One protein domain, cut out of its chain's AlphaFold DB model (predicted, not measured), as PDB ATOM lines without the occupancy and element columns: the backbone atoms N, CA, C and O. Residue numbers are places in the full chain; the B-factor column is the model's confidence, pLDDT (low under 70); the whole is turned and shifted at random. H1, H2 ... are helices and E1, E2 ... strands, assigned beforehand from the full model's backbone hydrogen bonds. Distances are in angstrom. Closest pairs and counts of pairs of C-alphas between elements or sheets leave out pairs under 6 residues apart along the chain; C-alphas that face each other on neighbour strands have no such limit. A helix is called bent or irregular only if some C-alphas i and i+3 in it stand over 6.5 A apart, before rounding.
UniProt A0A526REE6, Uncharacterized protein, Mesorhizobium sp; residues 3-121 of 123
ATOM      1  N   ASP A   3      30.018 -22.721 108.345       84.56
ATOM      2  CA  ASP A   3      30.716 -21.429 108.294       84.56
ATOM      3  C   ASP A   3      30.739 -20.801 106.892       84.56
ATOM      4  O   ASP A   3      30.956 -19.601 106.755       84.56
ATOM      5  N   ALA A   4      30.494 -21.597 105.849       87.31
ATOM      6  CA  ALA A   4      30.426 -21.124 104.467       87.31
ATOM      7  C   ALA A   4      29.002 -20.731 104.039       87.31
ATOM      8  O   ALA A   4      28.815 -20.310 102.903       87.31
ATOM      9  N   GLY A   5      27.989 -20.943 104.889       93.62
ATOM     10  CA  GLY A   5      26.590 -20.720 104.513       93.62
ATOM     11  C   GLY A   5      26.090 -21.662 103.407       93.62
ATOM     12  O   GLY A   5      25.072 -21.380 102.781       93.62
ATOM     13  N   LEU A   6      26.779 -22.782 103.147       95.25
ATOM     14  CA  LEU A   6      26.441 -23.713 102.065       95.25
ATOM     15  C   LEU A   6      25.789 -24.995 102.586       95.25
ATOM     16  O   LEU A   6      26.393 -25.735 103.382       95.25
ATOM     17  N   LEU A   7      24.601 -25.287 102.058       96.69
ATOM     18  CA  LEU A   7      23.927 -26.577 102.167       96.69
ATOM     19  C   LEU A   7      24.288 -27.448 100.958       96.69
ATOM     20  O   LEU A   7      23.975 -27.102  99.824       96.69
ATOM     21  N   LEU A   8      24.930 -28.589 101.208       96.31
ATOM     22  CA  LEU A   8      25.141 -29.620 100.192       96.31
ATOM     23  C   LEU A   8      23.938 -30.560 100.248       96.31
ATOM     24  O   LEU A   8      23.797 -31.301 101.220       96.31
ATOM     25  N   ALA A   9      23.049 -30.470  99.262       95.75
ATOM     26  CA  ALA A   9      21.752 -31.148  99.301       95.75
ATOM     27  C   ALA A   9      21.771 -32.561  98.692       95.75
ATOM     28  O   ALA A   9      20.839 -33.334  98.917       95.75
ATOM     29  N   GLY A  10      22.826 -32.915  97.948       95.12
ATOM     30  CA  GLY A  10      22.868 -34.173  97.200       95.12
ATOM     31  C   GLY A  10      21.669 -34.280  96.256       95.12
ATOM     32  O   GLY A  10      21.319 -33.290  95.618       95.12
ATOM     33  N   ASP A  11      21.018 -35.444  96.242       94.62
ATOM     34  CA  ASP A  11      19.809 -35.716  95.443       94.62
ATOM     35  C   ASP A  11      18.507 -35.405  96.210       94.62
ATOM     36  O   ASP A  11      17.410 -35.703  95.753       94.62
ATOM     37  N   THR A  12      18.600 -34.805  97.405       95.00
ATOM     38  CA  THR A  12      17.400 -34.405  98.174       95.00
ATOM     39  C   THR A  12      16.662 -33.249  97.493       95.00
ATOM     40  O   THR A  12      15.454 -33.098  97.653       95.00
ATOM     41  N   LEU A  13      17.405 -32.406  96.773       97.19
ATOM     42  CA  LEU A  13      16.909 -31.271  96.004       97.19
ATOM     43  C   LEU A  13      17.540 -31.348  94.617       97.19
ATOM     44  O   LEU A  13      18.739 -31.593  94.508       97.19
ATOM     45  N   GLU A  14      16.751 -31.108  93.579       96.62
ATOM     46  CA  GLU A  14      17.190 -31.205  92.187       96.62
ATOM     47  C   GLU A  14      16.505 -30.124  91.350       96.62
ATOM     48  O   GLU A  14      15.342 -29.788  91.587       96.62
ATOM     49  N   ASP A  15      17.220 -29.621  90.349       96.88
ATOM     50  CA  ASP A  15      16.668 -28.833  89.248       96.88
ATOM     51  C   ASP A  15      16.802 -29.677  87.963       96.88
ATOM     52  O   ASP A  15      17.913 -30.031  87.562       96.88
ATOM     53  N   SER A  16      15.712 -30.101  87.313       95.69
ATOM     54  CA  SER A  16      14.351 -29.532  87.388       95.69
ATOM     55  C   SER A  16      13.428 -30.057  88.490       95.69
ATOM     56  O   SER A  16      12.657 -29.287  89.058       95.69
ATOM     57  N   ILE A  17      13.429 -31.366  88.745       97.69
ATOM     58  CA  ILE A  17      12.541 -32.035  89.712       97.69
ATOM     59  C   ILE A  17      13.269 -33.218  90.345       97.69
ATOM     60  O   ILE A  17      14.126 -33.819  89.707       97.69
ATOM     61  N   THR A  18      12.879 -33.594  91.564       95.62
ATOM     62  CA  THR A  18      13.457 -34.755  92.260       95.62
ATOM     63  C   THR A  18      13.036 -36.091  91.643       95.62
ATOM     64  O   THR A  18      11.884 -36.252  91.211       95.62
ATOM     65  N   TYR A  19      13.944 -37.066  91.634       96.38
ATOM     66  CA  TYR A  19      13.652 -38.461  91.306       96.38
ATOM     67  C   TYR A  19      13.018 -39.215  92.489       96.38
ATOM     68  O   TYR A  19      13.530 -39.202  93.607       96.38
ATOM     69  N   VAL A  20      11.909 -39.926  92.253       97.06
ATOM     70  CA  VAL A  20      11.176 -40.652  93.303       97.06
ATOM     71  C   VAL A  20      11.515 -42.140  93.277       97.06
ATOM     72  O   VAL A  20      10.946 -42.909  92.506       97.06
ATOM     73  N   SER A  21      12.416 -42.554  94.169       94.38
ATOM     74  CA  SER A  21      12.767 -43.964  94.401       94.38
ATOM     75  C   SER A  21      11.944 -44.633  95.513       94.38
ATOM     76  O   SER A  21      11.716 -45.838  95.458       94.38
ATOM     77  N   GLU A  22      11.488 -43.860  96.507       95.75
ATOM     78  CA  GLU A  22      10.730 -44.323  97.684       95.75
ATOM     79  C   GLU A  22       9.363 -43.598  97.770       95.75
ATOM     80  O   GLU A  22       9.172 -42.720  98.620       95.75
ATOM     81  N   PRO A  23       8.397 -43.902  96.879       96.75
ATOM     82  CA  PRO A  23       7.131 -43.166  96.780       96.75
ATOM     83  C   PRO A  23       6.238 -43.268  98.031       96.75
ATOM     84  O   PRO A  23       5.389 -42.402  98.258       96.75
ATOM     85  N   GLU A  24       6.424 -44.286  98.871       97.12
ATOM     86  CA  GLU A  24       5.736 -44.431 100.158       97.12
ATOM     87  C   GLU A  24       6.161 -43.363 101.175       97.12
ATOM     88  O   GLU A  24       5.407 -43.084 102.100       97.12
ATOM     89  N   ARG A  25       7.335 -42.741 100.993       97.00
ATOM     90  CA  ARG A  25       7.936 -41.799 101.952       97.00
ATOM     91  C   ARG A  25       7.799 -40.328 101.566       97.00
ATOM     92  O   ARG A  25       8.417 -39.460 102.181       97.00
ATOM     93  N   LEU A  26       7.010 -40.015 100.537       97.25
ATOM     94  CA  LEU A  26       6.837 -38.638 100.056       97.25
ATOM     95  C   LEU A  26       6.236 -37.706 101.124       97.25
ATOM     96  O   LEU A  26       6.565 -36.519 101.159       97.25
ATOM     97  N   ALA A  27       5.385 -38.226 102.014       97.19
ATOM     98  CA  ALA A  27       4.817 -37.445 103.111       97.19
ATOM     99  C   ALA A  27       5.878 -37.093 104.168       97.19
ATOM    100  O   ALA A  27       5.981 -35.939 104.585       97.19
ATOM    101  N   GLU A  28       6.710 -38.058 104.559       98.12
ATOM    102  CA  GLU A  28       7.848 -37.847 105.455       98.12
ATOM    103  C   GLU A  28       8.871 -36.899 104.829       98.12
ATOM    104  O   GLU A  28       9.369 -35.995 105.498       98.12
ATOM    105  N   HIS A  29       9.127 -37.041 103.528       97.50
ATOM    106  CA  HIS A  29      10.027 -36.157 102.802       97.50
ATOM    107  C   HIS A  29       9.572 -34.692 102.872       97.50
ATOM    108  O   HIS A  29      10.402 -33.818 103.107       97.50
ATOM    109  N   LEU A  30       8.267 -34.396 102.785       98.38
ATOM    110  CA  LEU A  30       7.760 -33.030 102.991       98.38
ATOM    111  C   LEU A  30       8.063 -32.483 104.393       98.38
ATOM    112  O   LEU A  30       8.394 -31.303 104.524       98.38
ATOM    113  N   ILE A  31       7.962 -33.319 105.430       98.50
ATOM    114  CA  ILE A  31       8.298 -32.932 106.810       98.50
ATOM    115  C   ILE A  31       9.791 -32.609 106.913       98.50
ATOM    116  O   ILE A  31      10.175 -31.619 107.539       98.50
ATOM    117  N   ASP A  32      10.638 -33.424 106.291       97.94
ATOM    118  CA  ASP A  32      12.083 -33.223 106.317       97.94
ATOM    119  C   ASP A  32      12.517 -32.008 105.482       97.94
ATOM    120  O   ASP A  32      13.380 -31.253 105.930       97.94
ATOM    121  N   LEU A  33      11.864 -31.738 104.346       98.25
ATOM    122  CA  LEU A  33      12.055 -30.504 103.574       98.25
ATOM    123  C   LEU A  33      11.673 -29.261 104.388       98.25
ATOM    124  O   LEU A  33      12.386 -28.261 104.353       98.25
ATOM    125  N   GLU A  34      10.583 -29.318 105.156       98.31
ATOM    126  CA  GLU A  34      10.175 -28.216 106.036       98.31
ATOM    127  C   GLU A  34      11.199 -27.968 107.152       98.31
ATOM    128  O   GLU A  34      11.607 -26.834 107.407       98.31
ATOM    129  N   ARG A  35      11.695 -29.037 107.788       98.00
ATOM    130  CA  ARG A  35      12.775 -28.933 108.783       98.00
ATOM    131  C   ARG A  35      14.044 -28.349 108.172       98.00
ATOM    132  O   ARG A  35      14.666 -27.479 108.782       98.00
ATOM    133  N   MET A  36      14.410 -28.817 106.980       97.19
ATOM    134  CA  MET A  36      15.566 -28.339 106.227       97.19
ATOM    135  C   MET A  36      15.436 -26.853 105.896       97.19
ATOM    136  O   MET A  36      16.396 -26.109 106.086       97.19
ATOM    137  N   ALA A  37      14.249 -26.384 105.499       96.56
ATOM    138  CA  ALA A  37      13.980 -24.969 105.241       96.56
ATOM    139  C   ALA A  37      14.223 -24.072 106.469       96.56
ATOM    140  O   ALA A  37      14.508 -22.887 106.305       96.56
ATOM    141  N   GLY A  38      14.165 -24.621 107.687       96.06
ATOM    142  CA  GLY A  38      14.462 -23.910 108.932       96.06
ATOM    143  C   GLY A  38      15.951 -23.806 109.290       96.06
ATOM    144  O   GLY A  38      16.301 -23.100 110.236       96.06
ATOM    145  N   TRP A  39      16.852 -24.492 108.579       95.19
ATOM    146  CA  TRP A  39      18.285 -24.453 108.892       95.19
ATOM    147  C   TRP A  39      18.938 -23.129 108.485       95.19
ATOM    148  O   TRP A  39      18.462 -22.416 107.599       95.19
ATOM    149  N   ARG A  40      20.084 -22.812 109.101       94.31
ATOM    150  CA  ARG A  40      20.903 -21.642 108.755       94.31
ATOM    151  C   ARG A  40      21.858 -21.972 107.601       94.31
ATOM    152  O   ARG A  40      22.803 -22.732 107.783       94.31
ATOM    153  N   PHE A  41      21.602 -21.376 106.443       95.44
ATOM    154  CA  PHE A  41      22.428 -21.404 105.231       95.44
ATOM    155  C   PHE A  41      21.975 -20.273 104.295       95.44
ATOM    156  O   PHE A  41      20.858 -19.766 104.427       95.44
ATOM    157  N   ASP A  42      22.820 -19.905 103.347       95.06
ATOM    158  CA  ASP A  42      22.570 -18.845 102.372       95.06
ATOM    159  C   ASP A  42      22.319 -19.424 100.976       95.06
ATOM    160  O   ASP A  42      21.454 -18.927 100.255       95.06
ATOM    161  N   ARG A  43      23.038 -20.494 100.601       97.31
ATOM    162  CA  ARG A  43      22.911 -21.140  99.287       97.31
ATOM    163  C   ARG A  43      22.894 -22.663  99.370       97.31
ATOM    164  O   ARG A  43      23.378 -23.263 100.333       97.31
ATOM    165  N   ILE A  44      22.338 -23.271  98.330       98.06
ATOM    166  CA  ILE A  44      22.140 -24.709  98.174       98.06
ATOM    167  C   ILE A  44      22.917 -25.193  96.951       98.06
ATOM    168  O   ILE A  44      22.793 -24.634  95.864       98.06
ATOM    169  N   LEU A  45      23.687 -26.262  97.123       97.56
ATOM    170  CA  LEU A  45      24.353 -26.973  96.038       97.56
ATOM    171  C   LEU A  45      23.765 -28.389  95.934       97.56
ATOM    172  O   LEU A  45      24.061 -29.225  96.798       97.56
ATOM    173  N   PRO A  46      22.906 -28.651  94.931       97.31
ATOM    174  CA  PRO A  46      22.436 -29.994  94.613       97.31
ATOM    175  C   PRO A  46      23.463 -30.756  93.762       97.31
ATOM    176  O   PRO A  46      24.384 -30.158  93.199       97.31
ATOM    177  N   ASN A  47      23.289 -32.073  93.636       95.25
ATOM    178  CA  ASN A  47      24.046 -32.879  92.668       95.25
ATOM    179  C   ASN A  47      23.601 -32.616  91.221       95.25
ATOM    180  O   ASN A  47      24.416 -32.675  90.299       95.25
ATOM    181  N   HIS A  48      22.312 -32.324  91.032       95.06
ATOM    182  CA  HIS A  48      21.690 -32.106  89.733       95.06
ATOM    183  C   HIS A  48      21.071 -30.708  89.667       95.06
ATOM    184  O   HIS A  48      20.223 -30.347  90.484       95.06
ATOM    185  N   GLY A  49      21.525 -29.916  88.696       95.56
ATOM    186  CA  GLY A  49      20.984 -28.595  88.413       95.56
ATOM    187  C   GLY A  49      21.725 -27.869  87.295       95.56
ATOM    188  O   GLY A  49      22.663 -28.400  86.695       95.56
ATOM    189  N   SER A  50      21.295 -26.641  87.022       95.62
ATOM    190  CA  SER A  50      21.898 -25.720  86.065       95.62
ATOM    191  C   SER A  50      23.368 -25.465  86.396       95.62
ATOM    192  O   SER A  50      23.720 -24.974  87.474       95.62
ATOM    193  N   CYS A  51      24.245 -25.768  85.433       94.75
ATOM    194  CA  CYS A  51      25.678 -25.500  85.542       94.75
ATOM    195  C   CYS A  51      25.961 -24.017  85.811       94.75
ATOM    196  O   CYS A  51      26.893 -23.703  86.549       94.75
ATOM    197  N   GLU A  52      25.165 -23.116  85.227       95.88
ATOM    198  CA  GLU A  52      25.306 -21.672  85.420       95.88
ATOM    199  C   GLU A  52      24.962 -21.279  86.859       95.88
ATOM    200  O   GLU A  52      25.776 -20.643  87.529       95.88
ATOM    201  N   THR A  53      23.819 -21.734  87.377       96.62
ATOM    202  CA  THR A  53      23.403 -21.458  88.760       96.62
ATOM    203  C   THR A  53      24.390 -22.032  89.774       96.62
ATOM    204  O   THR A  53      24.766 -21.351  90.733       96.62
ATOM    205  N   ILE A  54      24.873 -23.258  89.551       96.38
ATOM    206  CA  ILE A  54      25.893 -23.891  90.399       96.38
ATOM    207  C   ILE A  54      27.198 -23.082  90.370       96.38
ATOM    208  O   ILE A  54      27.743 -22.769  91.431       96.38
ATOM    209  N   ALA A  55      27.672 -22.673  89.189       96.25
ATOM    210  CA  ALA A  55      28.869 -21.840  89.052       96.25
ATOM    211  C   ALA A  55      28.700 -20.446  89.690       96.25
ATOM    212  O   ALA A  55      29.666 -19.887  90.208       96.25
ATOM    213  N   ALA A  56      27.476 -19.913  89.717       95.69
ATOM    214  CA  ALA A  56      27.114 -18.651  90.364       95.69
ATOM    215  C   ALA A  56      26.909 -18.759  91.892       95.69
ATOM    216  O   ALA A  56      26.439 -17.809  92.527       95.69
ATOM    217  N   GLY A  57      27.256 -19.898  92.501       94.44
ATOM    218  CA  GLY A  57      27.213 -20.106  93.951       94.44
ATOM    219  C   GLY A  57      25.999 -20.890  94.456       94.44
ATOM    220  O   GLY A  57      25.789 -20.946  95.665       94.44
ATOM    221  N   GLY A  58      25.215 -21.499  93.564       96.62
ATOM    222  CA  GLY A  58      24.111 -22.399  93.901       96.62
ATOM    223  C   GLY A  58      22.749 -21.717  93.979       96.62
ATOM    224  O   GLY A  58      22.600 -20.542  93.660       96.62
ATOM    225  N   TYR A  59      21.745 -22.449  94.434       98.12
ATOM    226  CA  TYR A  59      20.359 -21.997  94.517       98.12
ATOM    227  C   TYR A  59      20.086 -21.290  95.842       98.12
ATOM    228  O   TYR A  59      20.820 -21.473  96.815       98.12
ATOM    229  N   ASP A  60      19.027 -20.491  95.898       96.25
ATOM    230  CA  ASP A  60      18.491 -19.996  97.165       96.25
ATOM    231  C   ASP A  60      17.431 -20.961  97.737       96.25
ATOM    232  O   ASP A  60      17.238 -22.085  97.268       96.25
ATOM    233  N   ARG A  61      16.742 -20.530  98.798       96.12
ATOM    234  CA  ARG A  61      15.725 -21.334  99.496       96.12
ATOM    235  C   ARG A  61      14.494 -21.654  98.646       96.12
ATOM    236  O   ARG A  61      13.752 -22.565  99.009       96.12
ATOM    237  N   SER A  62      14.270 -20.944  97.542       96.56
ATOM    238  CA  SER A  62      13.159 -21.220  96.630       96.56
ATOM    239  C   SER A  62      13.251 -22.616  96.012       96.56
ATOM    240  O   SER A  62      12.206 -23.209  95.756       96.56
ATOM    241  N   LEU A  63      14.452 -23.203  95.897       98.25
ATOM    242  CA  LEU A  63      14.618 -24.588  95.445       98.25
ATOM    243  C   LEU A  63      13.887 -25.580  96.367       98.25
ATOM    244  O   LEU A  63      13.178 -26.457  95.883       98.25
ATOM    245  N   ILE A  64      13.964 -25.398  97.693       98.31
ATOM    246  CA  ILE A  64      13.222 -26.240  98.650       98.31
ATOM    247  C   ILE A  64      11.715 -26.078  98.443       98.31
ATOM    248  O   ILE A  64      10.983 -27.066  98.413       98.31
ATOM    249  N   ALA A  65      11.244 -24.840  98.272       97.62
ATOM    250  CA  ALA A  65       9.827 -24.567  98.049       97.62
ATOM    251  C   ALA A  65       9.319 -25.197  96.737       97.62
ATOM    252  O   ALA A  65       8.224 -25.762  96.718       97.62
ATOM    253  N   ALA A  66      10.124 -25.161  95.670       98.19
ATOM    254  CA  ALA A  66       9.821 -25.808  94.396       98.19
ATOM    255  C   ALA A  66       9.719 -27.335  94.547       98.19
ATOM    256  O   ALA A  66       8.720 -27.925  94.125       98.19
ATOM    257  N   THR A  67      10.679 -27.972  95.231       98.38
ATOM    258  CA  THR A  67      10.628 -29.415  95.520       98.38
ATOM    259  C   THR A  67       9.397 -29.773  96.355       98.38
ATOM    260  O   THR A  67       8.664 -30.698  96.005       98.38
ATOM    261  N   GLN A  68       9.091 -29.010  97.411       98.31
ATOM    262  CA  GLN A  68       7.885 -29.231  98.211       98.31
ATOM    263  C   GLN A  68       6.603 -29.109  97.369       98.31
ATOM    264  O   GLN A  68       5.683 -29.912  97.532       98.31
ATOM    265  N   ALA A  69       6.511 -28.112  96.482       97.88
ATOM    266  CA  ALA A  69       5.354 -27.929  95.606       97.88
ATOM    267  C   ALA A  69       5.168 -29.128  94.665       97.88
ATOM    268  O   ALA A  69       4.060 -29.656  94.558       97.88
ATOM    269  N   TYR A  70       6.255 -29.607  94.054       98.44
ATOM    270  CA  TYR A  70       6.234 -30.799  93.208       98.44
ATOM    271  C   TYR A  70       5.760 -32.041  93.977       98.44
ATOM    272  O   TYR A  70       4.827 -32.721  93.548       98.44
ATOM    273  N   VAL A  71       6.338 -32.300  95.155       98.38
ATOM    274  CA  VAL A  71       6.010 -33.470  95.986       98.38
ATOM    275  C   VAL A  71       4.560 -33.429  96.483       98.38
ATOM    276  O   VAL A  71       3.871 -34.450  96.449       98.38
ATOM    277  N   ARG A  72       4.046 -32.256  96.885       98.31
ATOM    278  CA  ARG A  72       2.624 -32.095  97.250       98.31
ATOM    279  C   ARG A  72       1.703 -32.457  96.085       98.31
ATOM    280  O   ARG A  72       0.718 -33.160  96.295       98.31
ATOM    281  N   LYS A  73       2.033 -32.024  94.864       98.19
ATOM    282  CA  LYS A  73       1.254 -32.377  93.671       98.19
ATOM    283  C   LYS A  73       1.336 -33.874  93.354       98.19
ATOM    284  O   LYS A  73       0.311 -34.462  93.027       98.19
ATOM    285  N   LEU A  74       2.499 -34.515  93.514       98.19
ATOM    286  CA  LEU A  74       2.623 -35.972  93.346       98.19
ATOM    287  C   LEU A  74       1.723 -36.746  94.317       98.19
ATOM    288  O   LEU A  74       1.070 -37.707  93.915       98.19
ATOM    289  N   LEU A  75       1.644 -36.318  95.579       97.75
ATOM    290  CA  LEU A  75       0.724 -36.910  96.555       97.75
ATOM    291  C   LEU A  75      -0.747 -36.708  96.149       97.75
ATOM    292  O   LEU A  75      -1.552 -37.632  96.283       97.75
ATOM    293  N   ALA A  76      -1.090 -35.531  95.615       97.69
ATOM    294  CA  ALA A  76      -2.442 -35.212  95.158       97.69
ATOM    295  C   ALA A  76      -2.889 -36.050  93.943       97.69
ATOM    296  O   ALA A  76      -4.074 -36.367  93.834       97.69
ATOM    297  N   CYS A  77      -1.963 -36.510  93.087       97.44
ATOM    298  CA  CYS A  77      -2.273 -37.372  91.934       97.44
ATOM    299  C   CYS A  77      -3.117 -38.606  92.293       97.44
ATOM    300  O   CYS A  77      -3.911 -39.059  91.471       97.44
ATOM    301  N   ARG A  78      -2.982 -39.144  93.515       93.31
ATOM    302  CA  ARG A  78      -3.761 -40.305  93.982       93.31
ATOM    303  C   ARG A  78      -5.267 -40.039  94.041       93.31
ATOM    304  O   ARG A  78      -6.046 -40.981  93.933       93.31
ATOM    305  N   GLN A  79      -5.663 -38.785  94.241       95.19
ATOM    306  CA  GLN A  79      -7.062 -38.366  94.365       95.19
ATOM    307  C   GLN A  79      -7.524 -37.491  93.192       95.19
ATOM    308  O   GLN A  79      -8.724 -37.296  93.011       95.19
ATOM    309  N   GLU A  80      -6.592 -37.001  92.373       96.31
ATOM    310  CA  GLU A  80      -6.850 -36.086  91.260       96.31
ATOM    311  C   GLU A  80      -6.322 -36.669  89.933       96.31
ATOM    312  O   GLU A  80      -5.210 -36.355  89.503       96.31
ATOM    313  N   PRO A  81      -7.114 -37.507  89.232       93.81
ATOM    314  CA  PRO A  81      -6.659 -38.197  88.022       93.81
ATOM    315  C   PRO A  81      -6.258 -37.273  86.872       93.81
ATOM    316  O   PRO A  81      -5.459 -37.664  86.027       93.81
ATOM    317  N   ASP A  82      -6.826 -36.070  86.797       97.06
ATOM    318  CA  ASP A  82      -6.482 -35.106  85.748       97.06
ATOM    319  C   ASP A  82      -5.133 -34.438  86.007       97.06
ATOM    320  O   ASP A  82      -4.419 -34.126  85.055       97.06
ATOM    321  N   LEU A  83      -4.736 -34.305  87.276       96.88
ATOM    322  CA  LEU A  83      -3.403 -33.845  87.643       96.88
ATOM    323  C   LEU A  83      -2.334 -34.859  87.213       96.88
ATOM    324  O   LEU A  83      -1.318 -34.475  86.642       96.88
ATOM    325  N   ALA A  84      -2.605 -36.154  87.392       97.19
ATOM    326  CA  ALA A  84      -1.701 -37.241  87.008       97.19
ATOM    327  C   ALA A  84      -1.474 -37.383  85.487       97.19
ATOM    328  O   ALA A  84      -0.568 -38.098  85.065       97.19
ATOM    329  N   LYS A  85      -2.297 -36.738  84.650       97.75
ATOM    330  CA  LYS A  85      -2.171 -36.770  83.180       97.75
ATOM    331  C   LYS A  85      -1.378 -35.592  82.614       97.75
ATOM    332  O   LYS A  85      -1.158 -35.554  81.404       97.75
ATOM    333  N   GLN A  86      -1.029 -34.607  83.440       98.62
ATOM    334  CA  GLN A  86      -0.300 -33.426  82.983       98.62
ATOM    335  C   GLN A  86       1.127 -33.806  82.570       98.62
ATOM    336  O   GLN A  86       1.728 -34.710  83.145       98.62
ATOM    337  N   ASP A  87       1.663 -33.114  81.564       98.69
ATOM    338  CA  ASP A  87       3.102 -33.140  81.291       98.69
ATOM    339  C   ASP A  87       3.865 -32.344  82.360       98.69
ATOM    340  O   ASP A  87       3.265 -31.566  83.111       98.69
ATOM    341  N   LEU A  88       5.190 -32.516  82.440       98.62
ATOM    342  CA  LEU A  88       5.999 -31.832  83.448       98.62
ATOM    343  C   LEU A  88       5.837 -30.320  83.332       98.62
ATOM    344  O   LEU A  88       5.701 -29.639  84.346       98.62
ATOM    345  N   ARG A  89       5.833 -29.779  82.111       97.94
ATOM    346  CA  ARG A  89       5.726 -28.333  81.903       97.94
ATOM    347  C   ARG A  89       4.448 -27.741  82.500       97.94
ATOM    348  O   ARG A  89       4.505 -26.677  83.115       97.94
ATOM    349  N   THR A  90       3.317 -28.420  82.341       98.44
ATOM    350  CA  THR A  90       2.022 -28.007  82.896       98.44
ATOM    351  C   THR A  90       1.954 -28.299  84.393       98.44
ATOM    352  O   THR A  90       1.531 -27.453  85.181       98.44
ATOM    353  N   PHE A  91       2.432 -29.470  84.813       98.44
ATOM    354  CA  PHE A  91       2.455 -29.889  86.211       98.44
ATOM    355  C   PHE A  91       3.346 -28.981  87.072       98.44
ATOM    356  O   PHE A  91       3.013 -28.667  88.212       98.44
ATOM    357  N   GLY A  92       4.463 -28.512  86.530       96.88
ATOM    358  CA  GLY A  92       5.406 -27.604  87.174       96.88
ATOM    359  C   GLY A  92       5.237 -26.135  86.778       96.88
ATOM    360  O   GLY A  92       6.152 -25.352  87.009       96.88
ATOM    361  N   ALA A  93       4.118 -25.722  86.175       96.75
ATOM    362  CA  ALA A  93       3.996 -24.369  85.622       96.75
ATOM    363  C   ALA A  93       4.362 -23.260  86.633       96.75
ATOM    364  O   ALA A  93       5.144 -22.369  86.305       96.75
ATOM    365  N   ASP A  94       3.879 -23.363  87.875       93.44
ATOM    366  CA  ASP A  94       4.146 -22.367  88.921       93.44
ATOM    367  C   ASP A  94       5.616 -22.352  89.374       93.44
ATOM    368  O   ASP A  94       6.192 -21.279  89.568       93.44
ATOM    369  N   MET A  95       6.262 -23.523  89.503       93.94
ATOM    370  CA  MET A  95       7.677 -23.586  89.904       93.94
ATOM    371  C   MET A  95       8.586 -23.020  88.809       93.94
ATOM    372  O   MET A  95       9.479 -22.233  89.116       93.94
ATOM    373  N   PHE A  96       8.301 -23.317  87.538       95.69
ATOM    374  CA  PHE A  96       9.064 -22.777  86.413       95.69
ATOM    375  C   PHE A  96       8.828 -21.274  86.234       95.69
ATOM    376  O   PHE A  96       9.766 -20.536  85.942       95.69
ATOM    377  N   ALA A  97       7.603 -20.790  86.465       94.06
ATOM    378  CA  ALA A  97       7.297 -19.360  86.428       94.06
ATOM    379  C   ALA A  97       8.018 -18.573  87.535       94.06
ATOM    380  O   ALA A  97       8.385 -17.419  87.326       94.06
ATOM    381  N   SER A  98       8.249 -19.194  88.697       91.19
ATOM    382  CA  SER A  98       8.999 -18.581  89.800       91.19
ATOM    383  C   SER A  98      10.510 -18.507  89.566       91.19
ATOM    384  O   SER A  98      11.204 -17.851  90.338       91.19
ATOM    385  N   THR A  99      11.030 -19.171  88.526       89.38
ATOM    386  CA  THR A  99      12.468 -19.316  88.222       89.38
ATOM    387  C   THR A  99      13.295 -20.014  89.311       89.38
ATOM    388  O   THR A  99      14.518 -20.026  89.238       89.38
ATOM    389  N   ALA A 100      12.642 -20.638  90.297       92.31
ATOM    390  CA  ALA A 100      13.302 -21.438  91.332       92.31
ATOM    391  C   ALA A 100      13.993 -22.693  90.765       92.31
ATOM    392  O   ALA A 100      14.972 -23.175  91.334       92.31
ATOM    393  N   VAL A 101      13.457 -23.210  89.657       96.56
ATOM    394  CA  VAL A 101      13.973 -24.322  88.849       96.56
ATOM    395  C   VAL A 101      13.688 -24.038  87.375       96.56
ATOM    396  O   VAL A 101      12.774 -23.273  87.042       96.56
ATOM    397  N   GLU A 102      14.439 -24.667  86.481       96.56
ATOM    398  CA  GLU A 102      14.292 -24.525  85.036       96.56
ATOM    399  C   GLU A 102      13.525 -25.708  84.451       96.56
ATOM    400  O   GLU A 102      13.673 -26.849  84.880       96.56
ATOM    401  N   TYR A 103      12.706 -25.469  83.425       97.38
ATOM    402  CA  TYR A 103      12.114 -26.574  82.675       97.38
ATOM    403  C   TYR A 103      13.168 -27.216  81.771       97.38
ATOM    404  O   TYR A 103      13.698 -26.564  80.869       97.38
ATOM    405  N   PHE A 104      13.390 -28.519  81.939       96.56
ATOM    406  CA  PHE A 104      14.303 -29.288  81.105       96.56
ATOM    407  C   PHE A 104      13.590 -30.488  80.472       96.56
ATOM    408  O   PHE A 104      13.248 -31.461  81.138       96.56
ATOM    409  N   ALA A 105      13.381 -30.434  79.152       97.44
ATOM    410  CA  ALA A 105      12.584 -31.419  78.411       97.44
ATOM    411  C   ALA A 105      12.950 -32.904  78.655       97.44
ATOM    412  O   ALA A 105      12.035 -33.727  78.709       97.44
ATOM    413  N   PRO A 106      14.225 -33.302  78.847       96.12
ATOM    414  CA  PRO A 106      14.564 -34.686  79.189       96.12
ATOM    415  C   PRO A 106      13.932 -35.203  80.493       96.12
ATOM    416  O   PRO A 106      13.700 -36.407  80.614       96.12
ATOM    417  N   TYR A 107      13.590 -34.320  81.439       97.56
ATOM    418  CA  TYR A 107      12.948 -34.693  82.705       97.56
ATOM    419  C   TYR A 107      11.455 -35.018  82.566       97.56
ATOM    420  O   TYR A 107      10.863 -35.532  83.511       97.56
ATOM    421  N   GLU A 108      10.847 -34.851  81.387       98.56
ATOM    422  CA  GLU A 108       9.490 -35.354  81.115       98.56
ATOM    423  C   GLU A 108       9.382 -36.870  81.361       98.56
ATOM    424  O   GLU A 108       8.364 -37.370  81.839       98.56
ATOM    425  N   ALA A 109      10.442 -37.631  81.058       98.25
ATOM    426  CA  ALA A 109      10.474 -39.065  81.341       98.25
ATOM    427  C   ALA A 109      10.540 -39.360  82.847       98.25
ATOM    428  O   ALA A 109       9.838 -40.255  83.317       98.25
ATOM    429  N   VAL A 110      11.332 -38.584  83.591       98.25
ATOM    430  CA  VAL A 110      11.444 -38.685  85.054       98.25
ATOM    431  C   VAL A 110      10.116 -38.325  85.718       98.25
ATOM    432  O   VAL A 110       9.671 -39.022  86.624       98.25
ATOM    433  N   HIS A 111       9.436 -37.286  85.231       98.62
ATOM    434  CA  HIS A 111       8.125 -36.892  85.734       98.62
ATOM    435  C   HIS A 111       7.094 -38.016  85.600       98.62
ATOM    436  O   HIS A 111       6.455 -38.375  86.589       98.62
ATOM    437  N   ARG A 112       6.978 -38.627  84.411       98.62
ATOM    438  CA  ARG A 112       6.063 -39.762  84.202       98.62
ATOM    439  C   ARG A 112       6.357 -40.915  85.162       98.62
ATOM    440  O   ARG A 112       5.429 -41.431  85.772       98.62
ATOM    441  N   GLN A 113       7.632 -41.259  85.352       98.50
ATOM    442  CA  GLN A 113       8.036 -42.302  86.299       98.50
ATOM    443  C   GLN A 113       7.655 -41.954  87.743       98.50
ATOM    444  O   GLN A 113       7.127 -42.803  88.456       98.50
ATOM    445  N   ASN A 114       7.861 -40.704  88.168       98.56
ATOM    446  CA  ASN A 114       7.485 -40.261  89.511       98.56
ATOM    447  C   ASN A 114       5.969 -40.334  89.729       98.56
ATOM    448  O   ASN A 114       5.526 -40.755  90.795       98.56
ATOM    449  N   VAL A 115       5.170 -39.941  88.731       98.50
ATOM    450  CA  VAL A 115       3.705 -40.037  88.795       98.50
ATOM    451  C   VAL A 115       3.262 -41.499  88.864       98.50
ATOM    452  O   VAL A 115       2.463 -41.847  89.731       98.50
ATOM    453  N   GLU A 116       3.807 -42.369  88.011       98.19
ATOM    454  CA  GLU A 116       3.533 -43.813  88.036       98.19
ATOM    455  C   GLU A 116       3.872 -44.429  89.402       98.19
ATOM    456  O   GLU A 116       3.051 -45.143  89.981       98.19
ATOM    457  N   ALA A 117       5.040 -44.096  89.957       98.06
ATOM    458  CA  ALA A 117       5.467 -44.545  91.278       98.06
ATOM    459  C   ALA A 117       4.535 -44.033  92.389       98.06
ATOM    460  O   ALA A 117       4.105 -44.803  93.250       98.06
ATOM    461  N   ALA A 118       4.161 -42.750  92.353       97.12
ATOM    462  CA  ALA A 118       3.258 -42.149  93.330       97.12
ATOM    463  C   ALA A 118       1.857 -42.786  93.311       97.12
ATOM    464  O   ALA A 118       1.261 -42.957  94.378       97.12
ATOM    465  N   LEU A 119       1.350 -43.157  92.129       97.00
ATOM    466  CA  LEU A 119       0.068 -43.848  91.952       97.00
ATOM    467  C   LEU A 119       0.118 -45.326  92.365       97.00
ATOM    468  O   LEU A 119      -0.882 -45.852  92.850       97.00
ATOM    469  N   ALA A 120       1.255 -45.999  92.169       96.44
ATOM    470  CA  ALA A 120       1.434 -47.407  92.525       96.44
ATOM    471  C   ALA A 120       1.669 -47.633  94.029       96.44
ATOM    472  O   ALA A 120       1.378 -48.716  94.547       96.44
ATOM    473  N   ALA A 121       2.201 -46.628  94.728       93.38
ATOM    474  CA  ALA A 121       2.489 -46.704  96.151       93.38
ATOM    475  C   ALA A 121       1.217 -46.873  96.994       93.38
ATOM    476  O   ALA A 121       0.204 -46.195  96.806       93.38
TER     477      ALA A 121
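Overview. This is residues 3 to 121 of the 123 residues of an uncharacterized protein of Mesorhizobium sp (UniProt A0A526REE6). Look for two long helices, H1 and H3, side by side and running opposite ways, with H6 meeting both near one end and a small ribbon of two parallel strands, E1 and E2, toward the other. The short helix H2 sits by E2, while H4 packs on H6 and H5 lies close to H3. The 119 printed residues hold six named helices and two strands in the order E1 H1 E2 H2 H3 H4 H5 H6, mostly helix. The whole is compact, with a radius of gyration of the C-alphas of 13.9 A, yet elongated at 45 by 28 by 21 A.

Along the chain. Find C-alpha 6 at (26.441, -23.713, 102.065), where E1, residues 6 to 10, begins. H1, residues 23 to 37, runs 21.2 A and is irregular: C-alphas 24 and 27 are 7.6 A apart. E2 is residues 43 to 46 and H2 51 to 55. H3, residues 62 to 76, runs 21.0 A; H4 is 88 to 91, H5 93 to 97. H6, residues 105 to 120, runs 24.1 A to C-alpha 120 at (1.434, -47.407, 92.525).

Arrangement. E1, H1 and E2 form a strand-helix-strand unit, parallel neighbour strands joined through a helix, with a right-handed crossover; N 7 and O 43 are 2.9 A apart, within hydrogen-bond range. H1 and H3 touch at a shallow tilt of 28 degrees, C-alphas 30 and 68 closest at 6.1 A. H6 touches H3 at a steep tilt of 45 degrees, C-alphas 74 and 115 closest at 6.2 A. Every O i to N i+4 pair is within range in H2, H3 and H5, against 9 of 11 in H1 and 10 of 12 in H6; H4 is too short for one.

Size, cuts and confidence. The C-alphas of Asp 3 and Pro 81, the two farthest apart, are 45.7 A apart. The links E1 to H1 and H3 to H4 are long. The printed part has no cut, and no printed residue is under 70 in pLDDT.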